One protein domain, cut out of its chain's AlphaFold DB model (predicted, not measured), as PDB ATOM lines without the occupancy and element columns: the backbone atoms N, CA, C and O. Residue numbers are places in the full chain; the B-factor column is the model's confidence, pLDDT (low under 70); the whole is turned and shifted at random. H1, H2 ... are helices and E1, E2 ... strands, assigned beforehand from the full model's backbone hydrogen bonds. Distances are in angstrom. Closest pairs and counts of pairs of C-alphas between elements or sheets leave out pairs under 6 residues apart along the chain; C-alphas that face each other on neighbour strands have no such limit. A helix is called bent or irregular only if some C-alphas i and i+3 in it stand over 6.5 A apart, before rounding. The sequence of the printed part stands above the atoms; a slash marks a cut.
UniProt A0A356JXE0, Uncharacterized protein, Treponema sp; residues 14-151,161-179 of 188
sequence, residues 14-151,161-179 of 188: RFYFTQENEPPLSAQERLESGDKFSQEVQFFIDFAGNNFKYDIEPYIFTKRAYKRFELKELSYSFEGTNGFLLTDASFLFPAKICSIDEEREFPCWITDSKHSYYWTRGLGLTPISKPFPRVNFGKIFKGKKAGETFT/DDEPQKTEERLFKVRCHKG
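AT A GLANCE: This is residues 14 to 151 and 161 to 179 of the 188 residues of an uncharacterized protein of Treponema sp (UniProt A0A356JXE0). Strands make an elongated, gapped barrel: the hairpin E2 E3 forms one wall, the long hairpin E4 E5 another, and the long strand E10 slants across from near E4 to E1. H1 and the small pair E6 E7 gather at one end, H2 and E9 at the other. The printed part has 157 residues, 85 of them in named elements, which are mostly strand and come in the order E1 H1 E2 E3 E4 E5 E6 E7 E8 H2 E9 E10; the sheets E1 E10 E9, E2 E3 E8 and E4 E5 are antiparallel, E6 E7 parallel. The whole is compact, with a radius of gyration of the C-alphas of 16.5 A and spans of 48 by 29 by 29 A.

HOW THE PARTS SIT: Start at E1, residues 14 to 19, an edge strand antiparallel to E10, residues 166 to 178, with N 16 and O 175 2.9 A apart. On the other side of E10 is E9, residues 149 to 151, with N 174 and O 150 2.8 A apart; this sheet is strongly twisted. H1, residues 27 to 36, is irregular, C-alphas 32 and 35 being 9.2 A apart, and 3 of its 6 O i to N i+4 pairs are within hydrogen-bond range. E2, residues 41 to 47, and E3, residues 54 to 62, form a hairpin, with N 44 and O 57 2.8 A apart. E8, residues 118 to 121, is antiparallel to E3, with N 60 and O 120 2.8 A apart. H1 is on this sheet at a height of 9.0 A, two layers with the helix on one face; its closest C-alphas to E8 are Ala 27 and Trp 119, 6.1 A. E4, residues 68 to 78, and E5, residues 81 to 92, form a hairpin, with N 71 and O 89 2.8 A apart; E4 and E10 are near each other. E6, residues 97 to 99, is parallel to E7, residues 109 to 111, with N 98 and O 109 2.7 A apart. H2, residues 137 to 140, only grazes the sheet E1 E10 E9 and is too short for an O i to N i+4 pair.

IN THESE COORDINATES: Find C-alpha 14 at (-18.691, -46.085, 9.677), where E1 begins. E3 spans 25.2 A, E4 30.1 A and E5 31.8 A. E10 runs 36.7 A to C-alpha 178 at (-21.802, -51.325, 10.259).

THE WHOLE: Look for the cut after residue 151: residues 152 to 160 are not printed, and C-alphas 151 and 161 are 32.7 A apart. The link E8 to H2 is long; in it residues 126 to 127 pair with 91 to 92 of E5, and 134 to 135 with 54 to 55 of E3. Confidence is under 70 at residues 48 to 50 and 115.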
ATOM      1  N   ARG A  14     -20.026 -46.663   9.858       90.38
ATOM      2  CA  ARG A  14     -18.691 -46.085   9.677       90.38
ATOM      3  C   ARG A  14     -18.358 -46.063   8.193       90.38
ATOM      4  O   ARG A  14     -18.652 -47.013   7.476       90.38
ATOM      5  N   PHE A  15     -17.758 -44.979   7.742       93.06
ATOM      6  CA  PHE A  15     -17.308 -44.778   6.376       93.06
ATOM      7  C   PHE A  15     -15.788 -44.856   6.329       93.06
ATOM      8  O   PHE A  15     -15.115 -44.213   7.132       93.06
ATOM      9  N   TYR A  16     -15.272 -45.651   5.400       92.75
ATOM     10  CA  TYR A  16     -13.847 -45.782   5.131       92.75
ATOM     11  C   TYR A  16     -13.568 -45.227   3.749       92.75
ATOM     12  O   TYR A  16     -14.230 -45.615   2.784       92.75
ATOM     13  N   PHE A  17     -12.610 -44.316   3.674       94.69
ATOM     14  CA  PHE A  17     -12.262 -43.582   2.471       94.69
ATOM     15  C   PHE A  17     -10.969 -44.161   1.915       94.69
ATOM     16  O   PHE A  17     -10.031 -44.411   2.661       94.69
ATOM     17  N   THR A  18     -10.943 -44.403   0.611       93.62
ATOM     18  CA  THR A  18      -9.740 -44.833  -0.106       93.62
ATOM     19  C   THR A  18      -9.639 -44.042  -1.394       93.62
ATOM     20  O   THR A  18     -10.670 -43.756  -2.013       93.62
ATOM     21  N   GLN A  19      -8.423 -43.706  -1.805       91.75
ATOM     22  CA  GLN A  19      -8.171 -42.987  -3.046       91.75
ATOM     23  C   GLN A  19      -7.319 -43.840  -3.991       91.75
ATOM     24  O   GLN A  19      -6.454 -44.605  -3.569       91.75
ATOM     25  N   GLU A  20      -7.558 -43.715  -5.293       87.12
ATOM     26  CA  GLU A  20      -6.614 -44.239  -6.276       87.12
ATOM     27  C   GLU A  20      -5.344 -43.373  -6.278       87.12
ATOM     28  O   GLU A  20      -5.428 -42.146  -6.198       87.12
ATOM     29  N   ASN A  21      -4.167 -44.002  -6.352       87.44
ATOM     30  CA  ASN A  21      -2.869 -43.320  -6.251       87.44
ATOM     31  C   ASN A  21      -2.735 -42.446  -4.990       87.44
ATOM     32  O   ASN A  21      -2.213 -41.330  -5.047       87.44
ATOM     33  N   GLU A  22      -3.236 -42.944  -3.858       90.50
ATOM     34  CA  GLU A  22      -3.048 -42.311  -2.555       90.50
ATOM     35  C   GLU A  22      -1.552 -42.294  -2.190       90.50
ATOM     36  O   GLU A  22      -0.911 -43.352  -2.210       90.50
ATOM     37  N   PRO A  23      -0.963 -41.118  -1.904       92.69
ATOM     38  CA  PRO A  23       0.418 -41.055  -1.456       92.69
ATOM     39  C   PRO A  23       0.556 -41.673  -0.054       92.69
ATOM     40  O   PRO A  23      -0.391 -41.618   0.735       92.69
ATOM     41  N   PRO A  24       1.734 -42.211   0.305       92.12
ATOM     42  CA  PRO A  24       1.982 -42.686   1.659       92.12
ATOM     43  C   PRO A  24       1.753 -41.583   2.695       92.12
ATOM     44  O   PRO A  24       2.154 -40.434   2.497       92.12
ATOM     45  N   LEU A  25       1.128 -41.940   3.816       88.88
ATOM     46  CA  LEU A  25       0.869 -41.002   4.908       88.88
ATOM     47  C   LEU A  25       2.049 -40.903   5.877       88.88
ATOM     48  O   LEU A  25       2.177 -39.899   6.571       88.88
ATOM     49  N   SER A  26       2.913 -41.916   5.955       89.81
ATOM     50  CA  SER A  26       4.084 -41.852   6.824       89.81
ATOM     51  C   SER A  26       5.123 -40.875   6.262       89.81
ATOM     52  O   SER A  26       5.343 -40.802   5.053       89.81
ATOM     53  N   ALA A  27       5.787 -40.122   7.144       91.56
ATOM     54  CA  ALA A  27       6.810 -39.165   6.723       91.56
ATOM     55  C   ALA A  27       7.953 -39.846   5.952       91.56
ATOM     56  O   ALA A  27       8.423 -39.306   4.957       91.56
ATOM     57  N   GLN A  28       8.375 -41.034   6.400       91.50
ATOM     58  CA  GLN A  28       9.477 -41.774   5.791       91.50
ATOM     59  C   GLN A  28       9.135 -42.225   4.368       91.50
ATOM     60  O   GLN A  28       9.808 -41.818   3.425       91.50
ATOM     61  N   GLU A  29       8.048 -42.982   4.192       92.31
ATOM     62  CA  GLU A  29       7.656 -43.472   2.865       92.31
ATOM     63  C   GLU A  29       7.321 -42.308   1.925       92.31
ATOM     64  O   GLU A  29       7.584 -42.372   0.722       92.31
ATOM     65  N   ARG A  30       6.750 -41.214   2.454       92.94
ATOM     66  CA  ARG A  30       6.443 -40.044   1.634       92.94
ATOM     67  C   ARG A  30       7.712 -39.329   1.167       92.94
ATOM     68  O   ARG A  30       7.773 -38.983  -0.010       92.94
ATOM     69  N   LEU A  31       8.722 -39.151   2.020       93.38
ATOM     70  CA  LEU A  31      10.017 -38.581   1.618       93.38
ATOM     71  C   LEU A  31      10.726 -39.457   0.577       93.38
ATOM     72  O   LEU A  31      11.133 -38.943  -0.464       93.38
ATOM     73  N   GLU A  32      10.764 -40.773   0.792       92.06
ATOM     74  CA  GLU A  32      11.341 -41.743  -0.151       92.06
ATOM     75  C   GLU A  32      10.614 -41.753  -1.508       92.06
ATOM     76  O   GLU A  32      11.212 -42.042  -2.543       92.06
ATOM     77  N   SER A  33       9.322 -41.407  -1.529       91.94
ATOM     78  CA  SER A  33       8.543 -41.359  -2.769       91.94
ATOM     79  C   SER A  33       8.884 -40.178  -3.687       91.94
ATOM     80  O   SER A  33       8.608 -40.261  -4.886       91.94
ATOM     81  N   GLY A  34       9.464 -39.093  -3.161       88.94
ATOM     82  CA  GLY A  34       9.813 -37.891  -3.925       88.94
ATOM     83  C   GLY A  34       8.692 -37.403  -4.860       88.94
ATOM     84  O   GLY A  34       7.533 -37.266  -4.461       88.94
ATOM     85  N   ASP A  35       9.033 -37.196  -6.136       90.69
ATOM     86  CA  ASP A  35       8.123 -36.713  -7.190       90.69
ATOM     87  C   ASP A  35       7.130 -37.778  -7.714       90.69
ATOM     88  O   ASP A  35       6.337 -37.489  -8.610       90.69
ATOM     89  N   LYS A  36       7.128 -39.015  -7.186       93.31
ATOM     90  CA  LYS A  36       6.229 -40.091  -7.664       93.31
ATOM     91  C   LYS A  36       4.744 -39.727  -7.547       93.31
ATOM     92  O   LYS A  36       3.923 -40.227  -8.314       93.31
ATOM     93  N   PHE A  37       4.410 -38.868  -6.587       92.44
ATOM     94  CA  PHE A  37       3.057 -38.385  -6.336       92.44
ATOM     95  C   PHE A  37       3.060 -36.861  -6.394       92.44
ATOM     96  O   PHE A  37       3.737 -36.214  -5.589       92.44
ATOM     97  N   SER A  38       2.278 -36.299  -7.315       90.31
ATOM     98  CA  SER A  38       2.174 -34.852  -7.537       90.31
ATOM     99  C   SER A  38       1.396 -34.114  -6.446       90.31
ATOM    100  O   SER A  38       1.387 -32.889  -6.428       90.31
ATOM    101  N   GLN A  39       0.728 -34.843  -5.551       92.94
ATOM    102  CA  GLN A  39      -0.105 -34.283  -4.495       92.94
ATOM    103  C   GLN A  39       0.751 -33.634  -3.404       92.94
ATOM    104  O   GLN A  39       1.354 -34.332  -2.582       92.94
ATOM    105  N   GLU A  40       0.768 -32.301  -3.378       95.31
ATOM    106  CA  GLU A  40       1.402 -31.537  -2.299       95.31
ATOM    107  C   GLU A  40       0.540 -31.515  -1.035       95.31
ATOM    108  O   GLU A  40       1.069 -31.494   0.073       95.31
ATOM    109  N   VAL A  41      -0.786 -31.556  -1.194       96.12
ATOM    110  CA  VAL A  41      -1.761 -31.611  -0.103       96.12
ATOM    111  C   VAL A  41      -2.639 -32.849  -0.282       96.12
ATOM    112  O   VAL A  41      -3.341 -33.000  -1.279       96.12
ATOM    113  N   GLN A  42      -2.621 -33.746   0.702       94.81
ATOM    114  CA  GLN A  42      -3.513 -34.903   0.765       94.81
ATOM    115  C   GLN A  42      -4.354 -34.816   2.033       94.81
ATOM    116  O   GLN A  42      -3.819 -34.861   3.132       94.81
ATOM    117  N   PHE A  43      -5.675 -34.724   1.904       94.19
ATOM    118  CA  PHE A  43      -6.542 -34.779   3.078       94.19
ATOM    119  C   PHE A  43      -6.701 -36.217   3.558       94.19
ATOM    120  O   PHE A  43      -7.105 -37.097   2.794       94.19
ATOM    121  N   PHE A  44      -6.400 -36.423   4.834       90.88
ATOM    122  CA  PHE A  44      -6.694 -37.631   5.577       90.88
ATOM    123  C   PHE A  44      -8.023 -37.454   6.312       90.88
ATOM    124  O   PHE A  44      -8.292 -36.393   6.881       90.88
ATOM    125  N   ILE A  45      -8.870 -38.481   6.253       92.94
ATOM    126  CA  ILE A  45     -10.206 -38.478   6.850       92.94
ATOM    127  C   ILE A  45     -10.228 -39.565   7.917       92.94
ATOM    128  O   ILE A  45     -10.399 -40.744   7.600       92.94
ATOM    129  N   ASP A  46     -10.060 -39.161   9.170       85.00
ATOM    130  CA  ASP A  46      -9.942 -40.081  10.298       85.00
ATOM    131  C   ASP A  46     -11.201 -40.107  11.164       85.00
ATOM    132  O   ASP A  46     -11.984 -39.156  11.227       85.00
ATOM    133  N   PHE A  47     -11.391 -41.216  11.864       81.69
ATOM    134  CA  PHE A  47     -12.496 -41.459  12.766       81.69
ATOM    135  C   PHE A  47     -11.993 -41.838  14.161       81.69
ATOM    136  O   PHE A  47     -11.570 -42.967  14.403       81.69
ATOM    137  N   ALA A  48     -12.119 -40.918  15.118       67.31
ATOM    138  CA  ALA A  48     -11.680 -41.153  16.492       67.31
ATOM    139  C   ALA A  48     -12.796 -41.716  17.403       67.31
ATOM    140  O   ALA A  48     -13.744 -41.019  17.779       67.31
ATOM    141  N   GLY A  49     -12.637 -42.963  17.862       66.75
ATOM    142  CA  GLY A  49     -13.406 -43.532  18.981       66.75
ATOM    143  C   GLY A  49     -14.886 -43.816  18.681       66.75
ATOM    144  O   GLY A  49     -15.213 -44.422  17.672       66.75
ATOM    145  N   ASN A  50     -15.798 -43.433  19.583       68.12
ATOM    146  CA  ASN A  50     -17.256 -43.608  19.423       68.12
ATOM    147  C   ASN A  50     -17.955 -42.306  19.009       68.12
ATOM    148  O   ASN A  50     -19.008 -41.960  19.541       68.12
ATOM    149  N   ASN A  51     -17.353 -41.527  18.115       73.88
ATOM    150  CA  ASN A  51     -17.915 -40.243  17.714       73.88
ATOM    151  C   ASN A  51     -18.821 -40.389  16.466       73.88
ATOM    152  O   ASN A  51     -18.901 -41.445  15.854       73.88
ATOM    153  N   PHE A  52     -19.532 -39.332  16.072       83.00
ATOM    154  CA  PHE A  52     -20.273 -39.297  14.794       83.00
ATOM    155  C   PHE A  52     -19.578 -38.410  13.750       83.00
ATOM    156  O   PHE A  52     -20.217 -37.983  12.786       83.00
ATOM    157  N   LYS A  53     -18.322 -38.020  13.989       89.94
ATOM    158  CA  LYS A  53     -17.631 -36.962  13.250       89.94
ATOM    159  C   LYS A  53     -16.217 -37.381  12.877       89.94
ATOM    160  O   LYS A  53     -15.450 -37.822  13.716       89.94
ATOM    161  N   TYR A  54     -15.866 -37.133  11.635       93.06
ATOM    162  CA  TYR A  54     -14.553 -37.420  11.103       93.06
ATOM    163  C   TYR A  54     -13.695 -36.168  11.174       93.06
ATOM    164  O   TYR A  54     -14.178 -35.080  10.845       93.06
ATOM    165  N   ASP A  55     -12.460 -36.333  11.621       93.12
ATOM    166  CA  ASP A  55     -11.423 -35.318  11.509       93.12
ATOM    167  C   ASP A  55     -10.930 -35.308  10.058       93.12
ATOM    168  O   ASP A  55     -10.716 -36.365   9.466       93.12
ATOM    169  N   ILE A  56     -10.820 -34.122   9.459       94.50
ATOM    170  CA  ILE A  56     -10.300 -33.959   8.098       94.50
ATOM    171  C   ILE A  56      -9.081 -33.062   8.168       94.50
ATOM    172  O   ILE A  56      -9.224 -31.853   8.314       94.50
ATOM    173  N   GLU A  57      -7.893 -33.634   8.039       92.94
ATOM    174  CA  GLU A  57      -6.640 -32.894   8.167       92.94
ATOM    175  C   GLU A  57      -5.712 -33.123   6.970       92.94
ATOM    176  O   GLU A  57      -5.666 -34.225   6.423       92.94
ATOM    177  N   PRO A  58      -4.980 -32.095   6.513       95.50
ATOM    178  CA  PRO A  58      -4.065 -32.243   5.395       95.50
ATOM    179  C   PRO A  58      -2.740 -32.859   5.840       95.50
ATOM    180  O   PRO A  58      -2.165 -32.492   6.856       95.50
ATOM    181  N   TYR A  59      -2.203 -33.738   5.019       95.38
ATOM    182  CA  TYR A  59      -0.812 -34.147   5.009       95.38
ATOM    183  C   TYR A  59      -0.148 -33.356   3.891       95.38
ATOM    184  O   TYR A  59      -0.652 -33.325   2.768       95.38
ATOM    185  N   ILE A  60       0.937 -32.662   4.217       96.62
ATOM    186  CA  ILE A  60       1.537 -31.659   3.343       96.62
ATOM    187  C   ILE A  60       2.956 -32.093   3.014       96.62
ATOM    188  O   ILE A  60       3.763 -32.325   3.912       96.62
ATOM    189  N   PHE A  61       3.245 -32.209   1.722       96.31
ATOM    190  CA  PHE A  61       4.514 -32.666   1.179       96.31
ATOM    191  C   PHE A  61       4.983 -31.730   0.072       96.31
ATOM    192  O   PHE A  61       4.324 -31.592  -0.951       96.31
ATOM    193  N   THR A  62       6.111 -31.064   0.269       95.69
ATOM    194  CA  THR A  62       6.523 -29.951  -0.596       95.69
ATOM    195  C   THR A  62       8.041 -29.896  -0.734       95.69
ATOM    196  O   THR A  62       8.769 -30.477   0.068       95.69
ATOM    197  N   LYS A  63       8.546 -29.171  -1.738       93.50
ATOM    198  CA  LYS A  63       9.998 -28.953  -1.931       93.50
ATOM    199  C   LYS A  63      10.582 -27.874  -1.010       93.50
ATOM    200  O   LYS A  63      11.784 -27.625  -1.015       93.50
ATOM    201  N   ARG A  64       9.738 -27.207  -0.216       93.12
ATOM    202  CA  ARG A  64      10.117 -26.090   0.651       93.12
ATOM    203  C   ARG A  64       9.285 -26.086   1.928       93.12
ATOM    204  O   ARG A  64       8.071 -26.185   1.871       93.12
ATOM    205  N   ALA A  65       9.923 -25.839   3.068       94.81
ATOM    206  CA  ALA A  65       9.213 -25.516   4.302       94.81
ATOM    207  C   ALA A  65       8.555 -24.122   4.205       94.81
ATOM    208  O   ALA A  65       9.235 -23.092   4.270       94.81
ATOM    209  N   TYR A  66       7.235 -24.093   4.029       97.06
ATOM    210  CA  TYR A  66       6.436 -22.863   4.012       97.06
ATOM    211  C   TYR A  66       6.113 -22.368   5.426       97.06
ATOM    212  O   TYR A  66       6.260 -23.103   6.406       97.06
ATOM    213  N   LYS A  67       5.660 -21.113   5.536       97.75
ATOM    214  CA  LYS A  67       5.249 -20.495   6.810       97.75
ATOM    215  C   LYS A  67       3.735 -20.438   6.973       97.75
ATOM    216  O   LYS A  67       3.249 -20.562   8.095       97.75
ATOM    217  N   ARG A  68       2.998 -20.258   5.878       97.94
ATOM    218  CA  ARG A  68       1.542 -20.122   5.847       97.94
ATOM    219  C   ARG A  68       0.906 -21.091   4.868       97.94
ATOM    220  O   ARG A  68       1.426 -21.321   3.779       97.94
ATOM    221  N   PHE A  69      -0.248 -21.606   5.265       98.31
ATOM    222  CA  PHE A  69      -1.157 -22.361   4.419       98.31
ATOM    223  C   PHE A  69      -2.505 -21.654   4.408       98.31
ATOM    224  O   PHE A  69      -3.144 -21.509   5.453       98.31
ATOM    225  N   GLU A  70      -2.922 -21.218   3.227       98.31
ATOM    226  CA  GLU A  70      -4.211 -20.582   3.001       98.31
ATOM    227  C   GLU A  70      -5.116 -21.584   2.292       98.31
ATOM    228  O   GLU A  70      -4.870 -21.969   1.150       98.31
ATOM    229  N   LEU A  71      -6.172 -22.023   2.969       98.19
ATOM    230  CA  LEU A  71      -7.216 -22.874   2.420       98.19
ATOM    231  C   LEU A  71      -8.442 -22.012   2.138       98.19
ATOM    232  O   LEU A  71      -9.288 -21.780   3.006       98.19
ATOM    233  N   LYS A  72      -8.545 -21.548   0.895       98.31
ATOM    234  CA  LYS A  72      -9.690 -20.762   0.438       98.31
ATOM    235  C   LYS A  72     -10.969 -21.584   0.472       98.31
ATOM    236  O   LYS A  72     -12.002 -21.112   0.938       98.31
ATOM    237  N   GLU A  73     -10.894 -22.822  -0.001       98.06
ATOM    238  CA  GLU A  73     -12.054 -23.697  -0.085       98.06
ATOM    239  C   GLU A  73     -11.658 -25.157   0.113       98.06
ATOM    240  O   GLU A  73     -10.684 -25.634  -0.464       98.06
ATOM    241  N   LEU A  74     -12.457 -25.871   0.898       98.25
ATOM    242  CA  LEU A  74     -12.541 -27.322   0.932       98.25
ATOM    243  C   LEU A  74     -14.009 -27.692   0.744       98.25
ATOM    244  O   LEU A  74     -14.837 -27.445   1.626       98.25
ATOM    245  N   SER A  75     -14.340 -28.269  -0.401       98.19
ATOM    246  CA  SER A  75     -15.705 -28.578  -0.814       98.19
ATOM    247  C   SER A  75     -15.865 -30.048  -1.176       98.19
ATOM    248  O   SER A  75     -14.898 -30.804  -1.295       98.19
ATOM    249  N   TYR A  76     -17.117 -30.480  -1.303       97.88
ATOM    250  CA  TYR A  76     -17.454 -31.834  -1.699       97.88
ATOM    251  C   TYR A  76     -18.577 -31.890  -2.726       97.88
ATOM    252  O   TYR A  76     -19.420 -30.997  -2.800       97.88
ATOM    253  N   SER A  77     -18.612 -33.001  -3.459       97.81
ATOM    254  CA  SER A  77     -19.713 -33.388  -4.334       97.81
ATOM    255  C   SER A  77     -20.091 -34.846  -4.097       97.81
ATOM    256  O   SER A  77     -19.232 -35.733  -4.038       97.81
ATOM    257  N   PHE A  78     -21.387 -35.096  -3.941       97.56
ATOM    258  CA  PHE A  78     -21.941 -36.418  -3.688       97.56
ATOM    259  C   PHE A  78     -23.378 -36.517  -4.204       97.56
ATOM    260  O   PHE A  78     -24.240 -35.768  -3.754       97.56
ATOM    261  N   GLU A  79     -23.637 -37.437  -5.139       94.81
ATOM    262  CA  GLU A  79     -24.981 -37.718  -5.683       94.81
ATOM    263  C   GLU A  79     -25.771 -36.452  -6.074       94.81
ATOM    264  O   GLU A  79     -26.938 -36.282  -5.735       94.81
ATOM    265  N   GLY A  80     -25.104 -35.521  -6.768       90.50
ATOM    266  CA  GLY A  80     -25.699 -34.255  -7.214       90.50
ATOM    267  C   GLY A  80     -25.800 -33.169  -6.135       90.50
ATOM    268  O   GLY A  80     -26.155 -32.037  -6.447       90.50
ATOM    269  N   THR A  81     -25.447 -33.473  -4.884       93.56
ATOM    270  CA  THR A  81     -25.331 -32.488  -3.803       93.56
ATOM    271  C   THR A  81     -23.903 -31.970  -3.716       93.56
ATOM    272  O   THR A  81     -22.965 -32.756  -3.597       93.56
ATOM    273  N   ASN A  82     -23.744 -30.648  -3.710       96.44
ATOM    274  CA  ASN A  82     -22.470 -29.985  -3.440       96.44
ATOM    275  C   ASN A  82     -22.537 -29.249  -2.100       96.44
ATOM    276  O   ASN A  82     -23.602 -28.773  -1.702       96.44
ATOM    277  N   GLY A  83     -21.407 -29.136  -1.410       96.94
ATOM    278  CA  GLY A  83     -21.325 -28.387  -0.161       96.94
ATOM    279  C   GLY A  83     -19.898 -28.012   0.210       96.94
ATOM    280  O   GLY A  83     -18.937 -28.489  -0.389       96.94
ATOM    281  N   PHE A  84     -19.773 -27.163   1.225       97.50
ATOM    282  CA  PHE A  84     -18.489 -26.715   1.757       97.50
ATOM    283  C   PHE A  84     -18.224 -27.368   3.111       97.50
ATOM    284  O   PHE A  84     -19.106 -27.423   3.970       97.50
ATOM    285  N   LEU A  85     -17.005 -27.863   3.295       97.00
ATOM    286  CA  LEU A  85     -16.504 -28.382   4.566       97.00
ATOM    287  C   LEU A  85     -15.776 -27.287   5.347       97.00
ATOM    288  O   LEU A  85     -15.917 -27.212   6.565       97.00
ATOM    289  N   LEU A  86     -15.021 -26.437   4.647       97.69
ATOM    290  CA  LEU A  86     -14.294 -25.305   5.213       97.69
ATOM    291  C   LEU A  86     -14.066 -24.240   4.131       97.69
ATOM    292  O   LEU A  86     -13.818 -24.582   2.978       97.69
ATOM    293  N   THR A  87     -14.144 -22.961   4.493       98.00
ATOM    294  CA  THR A  87     -13.820 -21.834   3.603       98.00
ATOM    295  C   THR A  87     -13.011 -20.782   4.346       98.00
ATOM    296  O   THR A  87     -13.198 -20.608   5.558       98.00
ATOM    297  N   ASP A  88     -12.155 -20.071   3.615       97.75
ATOM    298  CA  ASP A  88     -11.356 -18.934   4.084       97.75
ATOM    299  C   ASP A  88     -10.655 -19.231   5.420       97.75
ATOM    300  O   ASP A  88     -10.894 -18.579   6.444       97.75
ATOM    301  N   ALA A  89      -9.860 -20.303   5.431       97.94
ATOM    302  CA  ALA A  89      -9.104 -20.756   6.588       97.94
ATOM    303  C   ALA A  89      -7.603 -20.553   6.372       97.94
ATOM    304  O   ALA A  89      -7.070 -20.886   5.321       97.94
ATOM    305  N   SER A  90      -6.926 -20.050   7.397       98.06
ATOM    306  CA  SER A  90      -5.511 -19.687   7.353       98.06
ATOM    307  C   SER A  90      -4.784 -20.368   8.498       98.06
ATOM    308  O   SER A  90      -5.290 -20.403   9.627       98.06
ATOM    309  N   PHE A  91      -3.588 -20.876   8.228       98.31
ATOM    310  CA  PHE A  91      -2.804 -21.650   9.182       98.31
ATOM    311  C   PHE A  91      -1.329 -21.257   9.138       98.31
ATOM    312  O   PHE A  91      -0.784 -20.963   8.076       98.31
ATOM    313  N   LEU A  92      -0.667 -21.310  10.293       98.31
ATOM    314  CA  LEU A  92       0.787 -21.251  10.397       98.31
ATOM    315  C   LEU A  92       1.362 -22.661  10.431       98.31
ATOM    316  O   LEU A  92       0.925 -23.503  11.220       98.31
ATOM    317  N   PHE A  93       2.385 -22.887   9.622       97.81
ATOM    318  CA  PHE A  93       3.233 -24.060   9.747       97.81
ATOM    319  C   PHE A  93       4.170 -23.944  10.954       97.81
ATOM    320  O   PHE A  93       4.509 -22.831  11.373       97.81
ATOM    321  N   PRO A  94       4.643 -25.077  11.503       94.81
ATOM    322  CA  PRO A  94       5.692 -25.045  12.508       94.81
ATOM    323  C   PRO A  94       6.979 -24.456  11.915       94.81
ATOM    324  O   PRO A  94       7.380 -24.789  10.803       94.81
ATOM    325  N   ALA A  95       7.663 -23.602  12.677       93.75
ATOM    326  CA  ALA A  95       8.944 -23.032  12.254       93.75
ATOM    327  C   ALA A  95      10.103 -24.045  12.331       93.75
ATOM    328  O   ALA A  95      11.120 -23.880  11.660       93.75
ATOM    329  N   LYS A  96       9.960 -25.078  13.171       93.50
ATOM    330  CA  LYS A  96      10.983 -26.099  13.404       93.50
ATOM    331  C   LYS A  96      11.073 -27.050  12.210       93.50
ATOM    332  O   LYS A  96      10.050 -27.517  11.709       93.50
ATOM    333  N   ILE A  97      12.301 -27.375  11.812       93.12
ATOM    334  CA  ILE A  97      12.624 -28.437  10.855       93.12
ATOM    335  C   ILE A  97      13.325 -29.554  11.638       93.12
ATOM    336  O   ILE A  97      14.206 -29.274  12.447       93.12
ATOM    337  N   CYS A  98      12.912 -30.797  11.419       92.56
ATOM    338  CA  CYS A  98      13.421 -32.004  12.058       92.56
ATOM    339  C   CYS A  98      13.975 -32.971  11.009       92.56
ATOM    340  O   CYS A  98      13.368 -33.148   9.946       92.56
ATOM    341  N   SER A  99      15.065 -33.660  11.345       90.94
ATOM    342  CA  SER A  99      15.530 -34.815  10.576       90.94
ATOM    343  C   SER A  99      14.595 -36.014  10.772       90.94
ATOM    344  O   SER A  99      14.036 -36.217  11.852       90.94
ATOM    345  N   ILE A 100      14.431 -36.832   9.730       89.69
ATOM    346  CA  ILE A 100      13.750 -38.128   9.816       89.69
ATOM    347  C   ILE A 100      14.508 -39.099  10.746       89.69
ATOM    348  O   ILE A 100      13.880 -39.930  11.394       89.69
ATOM    349  N   ASP A 101      15.827 -38.964  10.886       85.25
ATOM    350  CA  ASP A 101      16.671 -39.934  11.601       85.25
ATOM    351  C   ASP A 101      16.838 -39.639  13.106       85.25
ATOM    352  O   ASP A 101      17.465 -40.412  13.826       85.25
ATOM    353  N   GLU A 102      16.282 -38.532  13.602       79.50
ATOM    354  CA  GLU A 102      16.437 -38.082  14.993       79.50
ATOM    355  C   GLU A 102      15.156 -38.283  15.812       79.50
ATOM    356  O   GLU A 102      14.060 -38.405  15.259       79.50
ATOM    357  N   GLU A 103      15.275 -38.295  17.144       71.38
ATOM    358  CA  GLU A 103      14.115 -38.211  18.037       71.38
ATOM    359  C   GLU A 103      13.414 -36.861  17.820       71.38
ATOM    360  O   GLU A 103      14.029 -35.796  17.894       71.38
ATOM    361  N   ARG A 104      12.121 -36.900  17.477       73.25
ATOM    362  CA  ARG A 104      11.411 -35.726  16.950       73.25
ATOM    363  C   ARG A 104      10.415 -35.197  17.961       73.25
ATOM    364  O   ARG A 104       9.482 -35.893  18.352       73.25
ATOM    365  N   GLU A 105      10.533 -33.914  18.273       73.62
ATOM    366  CA  GLU A 105       9.451 -33.179  18.922       73.62
ATOM    367  C   GLU A 105       8.472 -32.680  17.858       73.62
ATOM    368  O   GLU A 105       8.809 -31.850  17.012       73.62
ATOM    369  N   PHE A 106       7.245 -33.190  17.903       78.31
ATOM    370  CA  PHE A 106       6.142 -32.685  17.094       78.31
ATOM    371  C   PHE A 106       5.519 -31.445  17.770       78.31
ATOM    372  O   PHE A 106       5.316 -31.489  18.985       78.31
ATOM    373  N   PRO A 107       5.149 -30.375  17.034       89.88
ATOM    374  CA  PRO A 107       5.098 -30.250  15.572       89.88
ATOM    375  C   PRO A 107       6.366 -29.686  14.904       89.88
ATOM    376  O   PRO A 107       6.956 -28.714  15.371       89.88
ATOM    377  N   CYS A 108       6.733 -30.248  13.747       93.06
ATOM    378  CA  CYS A 108       7.790 -29.734  12.870       93.06
ATOM    379  C   CYS A 108       7.589 -30.140  11.401       93.06
ATOM    380  O   CYS A 108       6.773 -31.011  11.080       93.06
ATOM    381  N   TRP A 109       8.338 -29.495  10.510       94.44
ATOM    382  CA  TRP A 109       8.603 -29.996   9.165       94.44
ATOM    383  C   TRP A 109       9.628 -31.122   9.240       94.44
ATOM    384  O   TRP A 109      10.696 -30.939   9.810       94.44
ATOM    385  N   ILE A 110       9.327 -32.272   8.657       94.31
ATOM    386  CA  ILE A 110      10.216 -33.431   8.636       94.31
ATOM    387  C   ILE A 110      10.879 -33.522   7.265       94.31
ATOM    388  O   ILE A 110      10.210 -33.410   6.241       94.31
ATOM    389  N   THR A 111      12.188 -33.741   7.246       93.56
ATOM    390  CA  THR A 111      12.979 -33.921   6.027       93.56
ATOM    391  C   THR A 111      14.032 -35.004   6.238       93.56
ATOM    392  O   THR A 111      14.428 -35.275   7.369       93.56
ATOM    393  N   ASP A 112      14.506 -35.618   5.159       89.06
ATOM    394  CA  ASP A 112      15.629 -36.558   5.192       89.06
ATOM    395  C   ASP A 112      16.958 -35.927   4.763       89.06
ATOM    396  O   ASP A 112      17.960 -36.629   4.653       89.06
ATOM    397  N   SER A 113      16.975 -34.613   4.493       77.75
ATOM    398  CA  SER A 113      18.102 -33.831   3.947       77.75
ATOM    399  C   SER A 113      18.661 -34.294   2.589       77.75
ATOM    400  O   SER A 113      19.458 -33.581   1.984       77.75
ATOM    401  N   LYS A 114      18.224 -35.449   2.073       75.94
ATOM    402  CA  LYS A 114      18.725 -36.081   0.847       75.94
ATOM    403  C   LYS A 114      17.897 -35.678  -0.361       75.94
ATOM    404  O   LYS A 114      18.454 -35.367  -1.409       75.94
ATOM    405  N   HIS A 115      16.574 -35.650  -0.215       67.62
ATOM    406  CA  HIS A 115      15.670 -35.507  -1.354       67.62
ATOM    407  C   HIS A 115      15.095 -34.092  -1.521       67.62
ATOM    408  O   HIS A 115      14.308 -33.865  -2.429       67.62
ATOM    409  N   SER A 116      15.523 -33.104  -0.721       86.81
ATOM    410  CA  SER A 116      15.012 -31.716  -0.780       86.81
ATOM    411  C   SER A 116      13.483 -31.612  -0.649       86.81
ATOM    412  O   SER A 116      12.863 -30.719  -1.225       86.81
ATOM    413  N   TYR A 117      12.874 -32.518   0.117       94.44
ATOM    414  CA  TYR A 117      11.450 -32.486   0.439       94.44
ATOM    415  C   TYR A 117      11.215 -32.268   1.927       94.44
ATOM    416  O   TYR A 117      12.040 -32.619   2.775       94.44
ATOM    417  N   TYR A 118      10.046 -31.716   2.220       95.25
ATOM    418  CA  TYR A 118       9.539 -31.447   3.551       95.25
ATOM    419  C   TYR A 118       8.144 -32.036   3.679       95.25
ATOM    420  O   TYR A 118       7.299 -31.866   2.799       95.25
ATOM    421  N   TRP A 119       7.903 -32.702   4.798       95.38
ATOM    422  CA  TRP A 119       6.637 -33.328   5.133       95.38
ATOM    423  C   TRP A 119       6.113 -32.794   6.466       95.38
ATOM    424  O   TRP A 119       6.877 -32.621   7.414       95.38
ATOM    425  N   THR A 120       4.811 -32.565   6.585       95.06
ATOM    426  CA  THR A 120       4.160 -32.326   7.877       95.06
ATOM    427  C   THR A 120       2.691 -32.746   7.835       95.06
ATOM    428  O   THR A 120       2.130 -32.975   6.764       95.06
ATOM    429  N   ARG A 121       2.052 -32.844   9.003       93.00
ATOM    430  CA  ARG A 121       0.624 -33.178   9.139       93.00
ATOM    431  C   ARG A 121      -0.164 -32.008   9.715       93.00
ATOM    432  O   ARG A 121       0.363 -31.233  10.513       93.00
ATOM    433  N   GLY A 122      -1.443 -31.948   9.369       90.12
ATOM    434  CA  GLY A 122      -2.379 -30.876   9.700       90.12
ATOM    435  C   GLY A 122      -2.497 -30.606  11.192       90.12
ATOM    436  O   GLY A 122      -2.557 -29.447  11.585       90.12
ATOM    437  N   LEU A 123      -2.412 -31.642  12.032       86.88
ATOM    438  CA  LEU A 123      -2.377 -31.504  13.490       86.88
ATOM    439  C   LEU A 123      -1.268 -30.565  14.007       86.88
ATOM    440  O   LEU A 123      -1.363 -30.047  15.115       86.88
ATOM    441  N   GLY A 124      -0.196 -30.370  13.237       86.44
ATOM    442  CA  GLY A 124       0.933 -29.517  13.609       86.44
ATOM    443  C   GLY A 124       0.805 -28.073  13.145       86.44
ATOM    444  O   GLY A 124       1.658 -27.253  13.481       86.44
ATOM    445  N   LEU A 125      -0.234 -27.763  12.371       95.44
ATOM    446  CA  LEU A 125      -0.514 -26.417  11.902       95.44
ATOM    447  C   LEU A 125      -1.306 -25.659  12.968       95.44
ATOM    448  O   LEU A 125      -2.280 -26.160  13.529       95.44
ATOM    449  N   THR A 126      -0.914 -24.413  13.219       97.12
ATOM    450  CA  THR A 126      -1.641 -23.529  14.134       97.12
ATOM    451  C   THR A 126      -2.699 -22.752  13.351       97.12
ATOM    452  O   THR A 126      -2.329 -21.969  12.473       97.12
ATOM    453  N   PRO A 127      -4.003 -22.924  13.628       96.88
ATOM    454  CA  PRO A 127      -5.040 -22.160  12.946       96.88
ATOM    455  C   PRO A 127      -4.968 -20.683  13.347       96.88
ATOM    456  O   PRO A 127      -4.950 -20.355  14.531       96.88
ATOM    457  N   ILE A 128      -4.961 -19.791  12.357       96.88
ATOM    458  CA  ILE A 128      -5.078 -18.341  12.567       96.88
ATOM    459  C   ILE A 128      -6.556 -17.947  12.618       96.88
ATOM    460  O   ILE A 128      -6.957 -17.165  13.476       96.88
ATOM    461  N   SER A 129      -7.365 -18.476  11.695       95.00
ATOM    462  CA  SER A 129      -8.771 -18.082  11.545       95.00
ATOM    463  C   SER A 129      -9.750 -19.185  11.940       95.00
ATOM    464  O   SER A 129     -10.656 -18.945  12.737       95.00
ATOM    465  N   LYS A 130      -9.593 -20.399  11.398       95.38
ATOM    466  CA  LYS A 130     -10.504 -21.530  11.633       95.38
ATOM    467  C   LYS A 130      -9.716 -22.837  11.745       95.38
ATOM    468  O   LYS A 130      -8.772 -23.025  10.983       95.38
ATOM    469  N   PRO A 131     -10.092 -23.752  12.656       95.12
ATOM    470  CA  PRO A 131      -9.515 -25.088  12.678       95.12
ATOM    471  C   PRO A 131      -9.993 -25.906  11.471       95.12
ATOM    472  O   PRO A 131     -11.005 -25.586  10.840       95.12
ATOM    473  N   PHE A 132      -9.298 -27.006  11.198       95.56
ATOM    474  CA  PHE A 132      -9.759 -28.008  10.244       95.56
ATOM    475  C   PHE A 132     -11.135 -28.590  10.633       95.56
ATOM    476  O   PHE A 132     -11.479 -28.636  11.823       95.56
ATOM    477  N   PRO A 133     -11.970 -28.991   9.655       94.56
ATOM    478  CA  PRO A 133     -13.361 -29.305   9.926       94.56
ATOM    479  C   PRO A 133     -13.537 -30.698  10.536       94.56
ATOM    480  O   PRO A 133     -12.837 -31.652  10.205       94.56
ATOM    481  N   ARG A 134     -14.574 -30.817  11.372       94.00
ATOM    482  CA  ARG A 134     -15.082 -32.089  11.900       94.00
ATOM    483  C   ARG A 134     -16.432 -32.420  11.283       94.00
ATOM    484  O   ARG A 134     -17.435 -31.773  11.600       94.00
ATOM    485  N   VAL A 135     -16.484 -33.446  10.438       93.69
ATOM    486  CA  VAL A 135     -17.614 -33.687   9.529       93.69
ATOM    487  C   VAL A 135     -18.424 -34.910   9.934       93.69
ATOM    488  O   VAL A 135     -17.903 -36.010  10.077       93.69
ATOM    489  N   ASN A 136     -19.741 -34.747  10.066       93.06
ATOM    490  CA  ASN A 136     -20.649 -35.885  10.200       93.06
ATOM    491  C   ASN A 136     -21.055 -36.389   8.809       93.06
ATOM    492  O   ASN A 136     -22.075 -35.968   8.258       93.06
ATOM    493  N   PHE A 137     -20.268 -37.315   8.264       93.50
ATOM    494  CA  PHE A 137     -20.544 -37.920   6.961       93.50
ATOM    495  C   PHE A 137     -21.858 -38.704   6.915       93.50
ATOM    496  O   PHE A 137     -22.439 -38.825   5.846       93.50
ATOM    497  N   GLY A 138     -22.414 -39.141   8.050       91.62
ATOM    498  CA  GLY A 138     -23.750 -39.748   8.088       91.62
ATOM    499  C   GLY A 138     -24.872 -38.791   7.663       91.62
ATOM    500  O   GLY A 138     -25.921 -39.244   7.205       91.62
ATOM    501  N   LYS A 139     -24.654 -37.472   7.777       91.19
ATOM    502  CA  LYS A 139     -25.570 -36.454   7.237       91.19
ATOM    503  C   LYS A 139     -25.403 -36.251   5.730       91.19
ATOM    504  O   LYS A 139     -26.389 -35.945   5.071       91.19
ATOM    505  N   ILE A 140     -24.185 -36.417   5.214       94.62
ATOM    506  CA  ILE A 140     -23.857 -36.260   3.789       94.62
ATOM    507  C   ILE A 140     -24.294 -37.511   3.014       94.62
ATOM    508  O   ILE A 140     -25.014 -37.420   2.028       94.62
ATOM    509  N   PHE A 141     -23.949 -38.696   3.516       94.88
ATOM    510  CA  PHE A 141     -24.248 -40.001   2.922       94.88
ATOM    511  C   PHE A 141     -25.584 -40.568   3.412       94.88
ATOM    512  O   PHE A 141     -25.712 -41.754   3.739       94.88
ATOM    513  N   LYS A 142     -26.596 -39.702   3.523       91.19
ATOM    514  CA  LYS A 142     -27.909 -40.080   4.045       91.19
ATOM    515  C   LYS A 142     -28.513 -41.193   3.185       91.19
ATOM    516  O   LYS A 142     -28.604 -41.076   1.972       91.19
ATOM    517  N   GLY A 143     -28.959 -42.267   3.835       90.50
ATOM    518  CA  GLY A 143     -29.597 -43.405   3.164       90.50
ATOM    519  C   GLY A 143     -28.649 -44.535   2.761       90.50
ATOM    520  O   GLY A 143     -29.141 -45.617   2.446       90.50
ATOM    521  N   LYS A 144     -27.326 -44.341   2.851       94.94
ATOM    522  CA  LYS A 144     -26.352 -45.414   2.608       94.94
ATOM    523  C   LYS A 144     -26.415 -46.495   3.682       94.94
ATOM    524  O   LYS A 144     -26.617 -46.207   4.868       94.94
ATOM    525  N   LYS A 145     -26.247 -47.746   3.256       93.69
ATOM    526  CA  LYS A 145     -26.338 -48.946   4.104       93.69
ATOM    527  C   LYS A 145     -24.983 -49.629   4.251       93.69
ATOM    528  O   LYS A 145     -24.126 -49.517   3.381       93.69
ATOM    529  N   ALA A 146     -24.802 -50.360   5.348       93.00
ATOM    530  CA  ALA A 146     -23.626 -51.206   5.534       93.00
ATOM    531  C   ALA A 146     -23.469 -52.203   4.368       93.00
ATOM    532  O   ALA A 146     -24.449 -52.805   3.931       93.00
ATOM    533  N   GLY A 147     -22.239 -52.371   3.887       94.00
ATOM    534  CA  GLY A 147     -21.886 -53.167   2.710       94.00
ATOM    535  C   GLY A 147     -21.869 -52.371   1.403       94.00
ATOM    536  O   GLY A 147     -21.253 -52.814   0.435       94.00
ATOM    537  N   GLU A 148     -22.489 -51.188   1.353       96.81
ATOM    538  CA  GLU A 148     -22.462 -50.359   0.148       96.81
ATOM    539  C   GLU A 148     -21.084 -49.734  -0.077       96.81
ATOM    540  O   GLU A 148     -20.387 -49.323   0.855       96.81
ATOM    541  N   THR A 149     -20.715 -49.629  -1.350       97.31
ATOM    542  CA  THR A 149     -19.542 -48.888  -1.806       97.31
ATOM    543  C   THR A 149     -19.983 -47.854  -2.827       97.31
ATOM    544  O   THR A 149     -20.742 -48.174  -3.739       97.31
ATOM    545  N   PHE A 150     -19.523 -46.619  -2.677       97.06
ATOM    546  CA  PHE A 150     -19.912 -45.503  -3.532       97.06
ATOM    547  C   PHE A 150     -18.764 -44.511  -3.696       97.06
ATOM    548  O   PHE A 150     -17.730 -44.617  -3.037       97.06
ATOM    549  N   THR A 151     -18.956 -43.549  -4.590       97.00
ATOM    550  CA  THR A 151     -17.955 -42.536  -4.903       97.00
ATOM    551  C   THR A 151     -18.305 -41.214  -4.234       97.00
ATOM    552  O   THR A 151     -19.462 -40.798  -4.219       97.00
ATOM    553  N   ASP A 161       2.250 -19.518   1.500       97.50
ATOM    554  CA  ASP A 161       2.837 -18.171   1.566       97.50
ATOM    555  C   ASP A 161       2.235 -17.235   0.483       97.50
ATOM    556  O   ASP A 161       1.019 -17.044   0.447       97.50
ATOM    557  N   ASP A 162       3.071 -16.701  -0.414       95.25
ATOM    558  CA  ASP A 162       2.690 -15.809  -1.518       95.25
ATOM    559  C   ASP A 162       2.590 -16.538  -2.880       95.25
ATOM    560  O   ASP A 162       2.586 -15.903  -3.938       95.25
ATOM    561  N   GLU A 163       2.562 -17.876  -2.893       97.50
ATOM    562  CA  GLU A 163       2.465 -18.657  -4.130       97.50
ATOM    563  C   GLU A 163       1.081 -18.547  -4.795       97.50
ATOM    564  O   GLU A 163       0.066 -18.355  -4.117       97.50
ATOM    565  N   PRO A 164       1.004 -18.734  -6.129       97.75
ATOM    566  CA  PRO A 164      -0.270 -18.808  -6.825       97.75
ATOM    567  C   PRO A 164      -1.185 -19.887  -6.252       97.75
ATOM    568  O   PRO A 164      -0.762 -20.990  -5.902       97.75
ATOM    569  N   GLN A 165      -2.475 -19.571  -6.234       98.00
ATOM    570  CA  GLN A 165      -3.512 -20.488  -5.798       98.00
ATOM    571  C   GLN A 165      -3.574 -21.722  -6.711       98.00
ATOM    572  O   GLN A 165      -3.658 -21.606  -7.936       98.00
ATOM    573  N   LYS A 166      -3.604 -22.902  -6.102       98.06
ATOM    574  CA  LYS A 166      -3.787 -24.203  -6.750       98.06
ATOM    575  C   LYS A 166      -5.195 -24.711  -6.459       98.06
ATOM    576  O   LYS A 166      -5.831 -24.314  -5.482       98.06
ATOM    577  N   THR A 167      -5.736 -25.542  -7.342       97.50
ATOM    578  CA  THR A 167      -7.014 -26.229  -7.118       97.50
ATOM    579  C   THR A 167      -6.867 -27.679  -7.513       97.50
ATOM    580  O   THR A 167      -6.392 -27.991  -8.603       97.50
ATOM    581  N   GLU A 168      -7.269 -28.558  -6.608       95.88
ATOM    582  CA  GLU A 168      -7.098 -29.990  -6.739       95.88
ATOM    583  C   GLU A 168      -8.390 -30.710  -6.384       95.88
ATOM    584  O   GLU A 168      -9.023 -30.451  -5.360       95.88
ATOM    585  N   GLU A 169      -8.745 -31.672  -7.226       95.31
ATOM    586  CA  GLU A 169      -9.905 -32.527  -7.039       95.31
ATOM    587  C   GLU A 169      -9.465 -33.969  -6.786       95.31
ATOM    588  O   GLU A 169      -8.528 -34.478  -7.411       95.31
ATOM    589  N   ARG A 170     -10.139 -34.630  -5.846       94.00
ATOM    590  CA  ARG A 170      -9.857 -35.999  -5.423       94.00
ATOM    591  C   ARG A 170     -11.134 -36.817  -5.374       94.00
ATOM    592  O   ARG A 170     -12.157 -36.387  -4.836       94.00
ATOM    593  N   LEU A 171     -11.042 -38.016  -5.937       95.75
ATOM    594  CA  LEU A 171     -12.122 -38.985  -5.967       95.75
ATOM    595  C   LEU A 171     -11.851 -40.081  -4.939       95.75
ATOM    596  O   LEU A 171     -10.865 -40.807  -5.031       95.75
ATOM    597  N   PHE A 172     -12.758 -40.218  -3.984       96.44
ATOM    598  CA  PHE A 172     -12.714 -41.235  -2.952       96.44
ATOM    599  C   PHE A 172     -13.707 -42.343  -3.268       96.44
ATOM    600  O   PHE A 172     -14.888 -42.098  -3.532       96.44
ATOM    601  N   LYS A 173     -13.244 -43.583  -3.156       97.19
ATOM    602  CA  LYS A 173     -14.108 -44.746  -3.000       97.19
ATOM    603  C   LYS A 173     -14.399 -44.914  -1.515       97.19
ATOM    604  O   LYS A 173     -13.481 -45.106  -0.717       97.19
ATOM    605  N   VAL A 174     -15.675 -44.846  -1.157       96.81
ATOM    606  CA  VAL A 174     -16.155 -44.912   0.222       96.81
ATOM    607  C   VAL A 174     -16.844 -46.244   0.453       96.81
ATOM    608  O   VAL A 174     -17.778 -46.595  -0.268       96.81
ATOM    609  N   ARG A 175     -16.402 -46.982   1.471       96.25
ATOM    610  CA  ARG A 175     -17.068 -48.202   1.939       96.25
ATOM    611  C   ARG A 175     -17.853 -47.898   3.203       96.25
ATOM    612  O   ARG A 175     -17.303 -47.372   4.170       96.25
ATOM    613  N   CYS A 176     -19.135 -48.238   3.200       94.75
ATOM    614  CA  CYS A 176     -19.999 -48.133   4.365       94.75
ATOM    615  C   CYS A 176     -19.968 -49.447   5.145       94.75
ATOM    616  O   CYS A 176     -20.321 -50.505   4.631       94.75
ATOM    617  N   HIS A 177     -19.577 -49.385   6.407       91.31
ATOM    618  CA  HIS A 177     -19.542 -50.507   7.328       91.31
ATOM    619  C   HIS A 177     -20.580 -50.303   8.422       91.31
ATOM    620  O   HIS A 177     -20.958 -49.176   8.752       91.31
ATOM    621  N   LYS A 178     -21.033 -51.404   9.020       88.31
ATOM    622  CA  LYS A 178     -21.802 -51.325  10.259       88.31
ATOM    623  C   LYS A 178     -20.899 -50.711  11.327       88.31
ATOM    624  O   LYS A 178     -19.743 -51.097  11.449       88.31
ATOM    625  N   GLY A 179     -21.405 -49.725  12.055       81.94
ATOM    626  CA  GLY A 179     -20.640 -49.148  13.145       81.94
ATOM    627  C   GLY A 179     -20.564 -50.112  14.319       81.94
ATOM    628  O   GLY A 179     -21.540 -50.783  14.662       81.94
TER     629      GLY A 179